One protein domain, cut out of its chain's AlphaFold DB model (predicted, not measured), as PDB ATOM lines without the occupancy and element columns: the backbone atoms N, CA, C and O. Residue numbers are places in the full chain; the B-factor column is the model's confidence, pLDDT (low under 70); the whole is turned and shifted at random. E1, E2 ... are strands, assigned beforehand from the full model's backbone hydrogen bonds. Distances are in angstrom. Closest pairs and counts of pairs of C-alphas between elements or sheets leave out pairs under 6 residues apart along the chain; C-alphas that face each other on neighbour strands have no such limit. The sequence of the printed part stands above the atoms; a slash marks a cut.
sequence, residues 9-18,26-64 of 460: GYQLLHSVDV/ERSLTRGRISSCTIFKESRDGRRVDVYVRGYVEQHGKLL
ATOM      1  N   GLY A   9      -4.109 -45.659  34.566       85.12
ATOM      2  CA  GLY A   9      -4.785 -44.397  34.843       85.12
ATOM      3  C   GLY A   9      -3.928 -43.533  35.765       85.12
ATOM      4  O   GLY A   9      -3.038 -44.033  36.452       85.12
ATOM      5  N   TYR A  10      -4.202 -42.237  35.799       86.81
ATOM      6  CA  TYR A  10      -3.574 -41.314  36.738       86.81
ATOM      7  C   TYR A  10      -4.564 -40.228  37.156       86.81
ATOM      8  O   TYR A  10      -5.511 -39.921  36.432       86.81
ATOM      9  N   GLN A  11      -4.332 -39.656  38.330       87.19
ATOM     10  CA  GLN A  11      -5.005 -38.473  38.842       87.19
ATOM     11  C   GLN A  11      -3.918 -37.518  39.329       87.19
ATOM     12  O   GLN A  11      -3.074 -37.907  40.135       87.19
ATOM     13  N   LEU A  12      -3.938 -36.284  38.835       89.00
ATOM     14  CA  LEU A  12      -3.096 -35.201  39.333       89.00
ATOM     15  C   LEU A  12      -3.981 -34.242  40.128       89.00
ATOM     16  O   LEU A  12      -5.110 -33.964  39.720       89.00
ATOM     17  N   LEU A  13      -3.478 -33.762  41.259       88.75
ATOM     18  CA  LEU A  13      -4.124 -32.749  42.084       88.75
ATOM     19  C   LEU A  13      -3.088 -31.667  42.380       88.75
ATOM     20  O   LEU A  13      -2.023 -31.973  42.909       88.75
ATOM     21  N   HIS A  14      -3.374 -30.418  42.035       90.62
ATOM     22  CA  HIS A  14      -2.460 -29.308  42.279       90.62
ATOM     23  C   HIS A  14      -3.247 -28.061  42.678       90.62
ATOM     24  O   HIS A  14      -4.243 -27.723  42.037       90.62
ATOM     25  N   SER A  15      -2.815 -27.389  43.742       89.44
ATOM     26  CA  SER A  15      -3.362 -26.100  44.157       89.44
ATOM     27  C   SER A  15      -2.955 -25.017  43.170       89.44
ATOM     28  O   SER A  15      -1.813 -24.560  43.176       89.44
ATOM     29  N   VAL A  16      -3.922 -24.595  42.362       88.56
ATOM     30  CA  VAL A  16      -3.865 -23.363  41.576       88.56
ATOM     31  C   VAL A  16      -4.529 -22.227  42.347       88.56
ATOM     32  O   VAL A  16      -5.477 -22.448  43.108       88.56
ATOM     33  N   ASP A  17      -4.030 -21.018  42.140       83.50
ATOM     34  CA  ASP A  17      -4.661 -19.787  42.606       83.50
ATOM     35  C   ASP A  17      -5.597 -19.273  41.502       83.50
ATOM     36  O   ASP A  17      -5.330 -19.463  40.315       83.50
ATOM     37  N   VAL A  18      -6.739 -18.704  41.893       84.06
ATOM     38  CA  VAL A  18      -7.815 -18.301  40.975       84.06
ATOM     39  C   VAL A  18      -8.351 -16.949  41.425       84.06
ATOM     40  O   VAL A  18      -8.650 -16.766  42.609       84.06
ATOM     41  N   GLU A  26     -12.278 -13.349  57.055       76.44
ATOM     42  CA  GLU A  26     -13.559 -13.187  57.767       76.44
ATOM     43  C   GLU A  26     -14.088 -14.487  58.393       76.44
ATOM     44  O   GLU A  26     -14.850 -14.461  59.355       76.44
ATOM     45  N   ARG A  27     -13.697 -15.642  57.839       71.50
ATOM     46  CA  ARG A  27     -14.136 -16.972  58.282       71.50
ATOM     47  C   ARG A  27     -13.066 -17.706  59.094       71.50
ATOM     48  O   ARG A  27     -13.251 -18.877  59.409       71.50
ATOM     49  N   SER A  28     -11.937 -17.056  59.396       76.38
ATOM     50  CA  SER A  28     -10.737 -17.665  59.997       76.38
ATOM     51  C   SER A  28     -10.204 -18.898  59.238       76.38
ATOM     52  O   SER A  28      -9.489 -19.728  59.803       76.38
ATOM     53  N   LEU A  29     -10.534 -19.037  57.948       79.31
ATOM     54  CA  LEU A  29     -10.164 -20.201  57.142       79.31
ATOM     55  C   LEU A  29      -8.779 -20.009  56.520       79.31
ATOM     56  O   LEU A  29      -8.586 -19.186  55.624       79.31
ATOM     57  N   THR A  30      -7.820 -20.819  56.966       81.31
ATOM     58  CA  THR A  30      -6.492 -20.885  56.346       81.31
ATOM     59  C   THR A  30      -6.526 -21.820  55.137       81.31
ATOM     60  O   THR A  30      -6.963 -22.965  55.238       81.31
ATOM     61  N   ARG A  31      -6.073 -21.330  53.978       84.50
ATOM     62  CA  ARG A  31      -5.993 -22.097  52.729       84.50
ATOM     63  C   ARG A  31      -4.673 -22.868  52.681       84.50
ATOM     64  O   ARG A  31      -3.636 -22.258  52.452       84.50
ATOM     65  N   GLY A  32      -4.727 -24.184  52.864       86.19
ATOM     66  CA  GLY A  32      -3.597 -25.077  52.589       86.19
ATOM     67  C   GLY A  32      -3.363 -25.279  51.085       86.19
ATOM     68  O   GLY A  32      -4.305 -25.169  50.294       86.19
ATOM     69  N   ARG A  33      -2.130 -25.618  50.689       87.31
ATOM     70  CA  ARG A  33      -1.779 -26.050  49.323       87.31
ATOM     71  C   ARG A  33      -1.515 -27.554  49.268       87.31
ATOM     72  O   ARG A  33      -1.055 -28.158  50.234       87.31
ATOM     73  N   ILE A  34      -1.795 -28.166  48.121       89.19
ATOM     74  CA  ILE A  34      -1.563 -29.587  47.845       89.19
ATOM     75  C   ILE A  34      -0.990 -29.768  46.438       89.19
ATOM     76  O   ILE A  34      -1.416 -29.114  45.492       89.19
ATOM     77  N   SER A  35      -0.031 -30.681  46.291       92.00
ATOM     78  CA  SER A  35       0.491 -31.121  44.995       92.00
ATOM     79  C   SER A  35       0.720 -32.626  45.045       92.00
ATOM     80  O   SER A  35       1.599 -33.089  45.772       92.00
ATOM     81  N   SER A  36      -0.092 -33.411  44.339       89.81
ATOM     82  CA  SER A  36      -0.061 -34.873  44.393       89.81
ATOM     83  C   SER A  36      -0.318 -35.547  43.048       89.81
ATOM     84  O   SER A  36      -1.006 -35.031  42.165       89.81
ATOM     85  N   CYS A  37       0.235 -36.750  42.914       90.12
ATOM     86  CA  CYS A  37      -0.050 -37.677  41.835       90.12
ATOM     87  C   CYS A  37      -0.460 -39.040  42.406       90.12
ATOM     88  O   CYS A  37       0.217 -39.614  43.259       90.12
ATOM     89  N   THR A  38      -1.572 -39.566  41.897       89.62
ATOM     90  CA  THR A  38      -1.990 -40.956  42.080       89.62
ATOM     91  C   THR A  38      -1.870 -41.668  40.741       89.62
ATOM     92  O   THR A  38      -2.367 -41.174  39.728       89.62
ATOM     93  N   ILE A  39      -1.239 -42.838  40.725       90.75
ATOM     94  CA  ILE A  39      -1.096 -43.693  39.546       90.75
ATOM     95  C   ILE A  39      -1.787 -45.022  39.836       90.75
ATOM     96  O   ILE A  39      -1.525 -45.671  40.846       90.75
ATOM     97  N   PHE A  40      -2.660 -45.423  38.917       88.75
ATOM     98  CA  PHE A  40      -3.413 -46.668  38.944       88.75
ATOM     99  C   PHE A  40      -2.887 -47.561  37.824       88.75
ATOM    100  O   PHE A  40      -3.121 -47.276  36.650       88.75
ATOM    101  N   LYS A  41      -2.176 -48.635  38.150       89.44
ATOM    102  CA  LYS A  41      -1.577 -49.545  37.167       89.44
ATOM    103  C   LYS A  41      -2.275 -50.896  37.240       89.44
ATOM    104  O   LYS A  41      -2.297 -51.536  38.284       89.44
ATOM    105  N   GLU A  42      -2.850 -51.338  36.130       88.25
ATOM    106  CA  GLU A  42      -3.562 -52.612  36.091       88.25
ATOM    107  C   GLU A  42      -2.579 -53.794  36.059       88.25
ATOM    108  O   GLU A  42      -1.587 -53.788  35.323       88.25
ATOM    109  N   SER A  43      -2.863 -54.820  36.863       86.00
ATOM    110  CA  SER A  43      -2.155 -56.101  36.843       86.00
ATOM    111  C   SER A  43      -2.356 -56.825  35.506       86.00
ATOM    112  O   SER A  43      -3.380 -56.659  34.842       86.00
ATOM    113  N   ARG A  44      -1.405 -57.692  35.128       82.06
ATOM    114  CA  ARG A  44      -1.488 -58.513  33.901       82.06
ATOM    115  C   ARG A  44      -2.725 -59.420  33.861       82.06
ATOM    116  O   ARG A  44      -3.161 -59.780  32.776       82.06
ATOM    117  N   ASP A  45      -3.277 -59.784  35.020       82.69
ATOM    118  CA  ASP A  45      -4.484 -60.615  35.139       82.69
ATOM    119  C   ASP A  45      -5.806 -59.825  35.062       82.69
ATOM    120  O   ASP A  45      -6.877 -60.430  35.042       82.69
ATOM    121  N   GLY A  46      -5.752 -58.487  35.057       79.69
ATOM    122  CA  GLY A  46      -6.927 -57.609  35.059       79.69
ATOM    123  C   GLY A  46      -7.790 -57.665  36.328       79.69
ATOM    124  O   GLY A  46      -8.881 -57.096  36.343       79.69
ATOM    125  N   ARG A  47      -7.345 -58.347  37.398       80.56
ATOM    126  CA  ARG A  47      -8.112 -58.502  38.656       80.56
ATOM    127  C   ARG A  47      -7.653 -57.564  39.765       80.56
ATOM    128  O   ARG A  47      -8.385 -57.365  40.732       80.56
ATOM    129  N   ARG A  48      -6.442 -57.015  39.652       85.12
ATOM    130  CA  ARG A  48      -5.833 -56.101  40.629       85.12
ATOM    131  C   ARG A  48      -5.382 -54.809  39.957       85.12
ATOM    132  O   ARG A  48      -5.033 -54.800  38.777       85.12
ATOM    133  N   VAL A  49      -5.360 -53.734  40.735       87.12
ATOM    134  CA  VAL A  49      -4.783 -52.444  40.352       87.12
ATOM    135  C   VAL A  49      -3.772 -52.073  41.427       87.12
ATOM    136  O   VAL A  49      -4.150 -51.895  42.583       87.12
ATOM    137  N   ASP A  50      -2.501 -51.972  41.046       89.19
ATOM    138  CA  ASP A  50      -1.466 -51.385  41.888       89.19
ATOM    139  C   ASP A  50      -1.764 -49.881  41.985       89.19
ATOM    140  O   ASP A  50      -1.889 -49.208  40.955       89.19
ATOM    141  N   VAL A  51      -1.885 -49.347  43.201       89.38
ATOM    142  CA  VAL A  51      -2.091 -47.910  43.427       89.38
ATOM    143  C   VAL A  51      -0.841 -47.326  44.063       89.38
ATOM    144  O   VAL A  51      -0.414 -47.763  45.129       89.38
ATOM    145  N   TYR A  52      -0.268 -46.325  43.407       89.25
ATOM    146  CA  TYR A  52       0.824 -45.521  43.936       89.25
ATOM    147  C   TYR A  52       0.338 -44.094  44.162       89.25
ATOM    148  O   TYR A  52      -0.340 -43.541  43.298       89.25
ATOM    149  N   VAL A  53       0.698 -43.491  45.295       89.31
ATOM    150  CA  VAL A  53       0.395 -42.088  45.597       89.31
ATOM    151  C   VAL A  53       1.649 -41.406  46.125       89.31
ATOM    152  O   VAL A  53       2.312 -41.926  47.020       89.31
ATOM    153  N   ARG A  54       1.939 -40.210  45.612       88.50
ATOM    154  CA  ARG A  54       2.901 -39.270  46.194       88.50
ATOM    155  C   ARG A  54       2.260 -37.898  46.248       88.50
ATOM    156  O   ARG A  54       1.560 -37.505  45.319       88.50
ATOM    157  N   GLY A  55       2.539 -37.143  47.299       88.69
ATOM    158  CA  GLY A  55       2.139 -35.751  47.337       88.69
ATOM    159  C   GLY A  55       2.777 -34.958  48.460       88.69
ATOM    160  O   GLY A  55       3.325 -35.511  49.412       88.69
ATOM    161  N   TYR A  56       2.669 -33.650  48.301       89.94
ATOM    162  CA  TYR A  56       3.126 -32.606  49.197       89.94
ATOM    163  C   TYR A  56       1.895 -31.836  49.677       89.94
ATOM    164  O   TYR A  56       0.971 -31.604  48.892       89.94
ATOM    165  N   VAL A  57       1.867 -31.475  50.959       89.75
ATOM    166  CA  VAL A  57       0.783 -30.695  51.566       89.75
ATOM    167  C   VAL A  57       1.398 -29.608  52.434       89.75
ATOM    168  O   VAL A  57       2.083 -29.900  53.410       89.75
ATOM    169  N   GLU A  58       1.126 -28.361  52.082       88.69
ATOM    170  CA  GLU A  58       1.501 -27.179  52.849       88.69
ATOM    171  C   GLU A  58       0.252 -26.724  53.593       88.69
ATOM    172  O   GLU A  58      -0.634 -26.085  53.032       88.69
ATOM    173  N   GLN A  59       0.133 -27.120  54.859       80.12
ATOM    174  CA  GLN A  59      -1.070 -26.859  55.654       80.12
ATOM    175  C   GLN A  59      -1.391 -25.361  55.800       80.12
ATOM    176  O   GLN A  59      -2.558 -24.979  55.736       80.12
ATOM    177  N   HIS A  60      -0.344 -24.540  55.952       78.12
ATOM    178  CA  HIS A  60      -0.369 -23.144  56.399       78.12
ATOM    179  C   HIS A  60      -1.093 -22.933  57.756       78.12
ATOM    180  O   HIS A  60      -1.938 -23.711  58.193       78.12
ATOM    181  N   GLY A  61      -0.744 -21.862  58.476       78.25
ATOM    182  CA  GLY A  61      -1.331 -21.573  59.792       78.25
ATOM    183  C   GLY A  61      -0.798 -22.454  60.935       78.25
ATOM    184  O   GLY A  61       0.335 -22.925  60.894       78.25
ATOM    185  N   LYS A  62      -1.592 -22.605  62.005       81.25
ATOM    186  CA  LYS A  62      -1.154 -23.106  63.329       81.25
ATOM    187  C   LYS A  62      -1.590 -24.550  63.639       81.25
ATOM    188  O   LYS A  62      -2.011 -24.837  64.759       81.25
ATOM    189  N   LEU A  63      -1.531 -25.451  62.663       83.06
ATOM    190  CA  LEU A  63      -1.833 -26.874  62.858       83.06
ATOM    191  C   LEU A  63      -0.530 -27.674  63.079       83.06
ATOM    192  O   LEU A  63       0.512 -27.362  62.511       83.06
ATOM    193  N   LEU A  64      -0.562 -28.678  63.962       87.19
ATOM    194  CA  LEU A  64       0.617 -29.488  64.296       87.19
ATOM    195  C   LEU A  64       0.975 -30.440  63.147       87.19
ATOM    196  O   LEU A  64       0.111 -31.182  62.678       87.19
TER     197      LEU A  64
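Overview. This is residues 9 to 18 and 26 to 64 of the 460 residues of an uncharacterized protein of Phytophthora fragariae (UniProt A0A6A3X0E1). A single long, narrow sheet of three strands makes the body: the hairpin of E2 and E3 is its longer part, and the shorter E1 lies beside E2. No named helix covers either face, and the stretches outside the strands extend beyond the sheet as loops and tails. The printed part has 49 residues, with three named strands in the order E1, E2, E3 along the chain and also across the sheet, antiparallel throughout; the class is all strand. It is extended, with a radius of gyration of the C-alphas of 16.0 A, and its outline is elongated, spanning 53 by 27 by 16 A.

Arrangement. Look first at the inner strand E2, residues 33 to 42. Beside it is the edge strand E3, residues 49 to 58, antiparallel at 173 degrees between their directions; the two form a hairpin with a short link of 6 residues. C-alphas 36 and 55 face each other at 3.8 A, and N 37 and O 54 are within hydrogen-bond range at 2.8 A, as are N 54 and O 37 at 3.0 A. The other neighbour of E2 is the edge strand E1, residues 9 to 14, antiparallel at 178 degrees. Here C-alphas 10 and 39 face each other at 4.4 A, and N 11 and O 38 are within hydrogen-bond range at 2.8 A.

Along the chain. Find C-alpha 33 at (-1.779, -26.050, 49.323); from there E2 runs 29.7 A to C-alpha 42. E3 runs 28.9 A from C-alpha 49 to C-alpha 58 at (1.501, -27.179, 52.849). E1 begins at C-alpha 9, at (-4.785, -44.397, 34.843), and runs 17.0 A to C-alpha 14.

Size, cuts and confidence. The two C-alphas farthest apart are those of Glu 26 and Asp 45, at 53.3 A. Residues 19 to 25 are not printed, and C-alphas 18 and 26 are 18.5 A apart across this cut, in the link from E1 to E2. The mean pLDDT of the printed part is 85.7, and no printed residue is under 70.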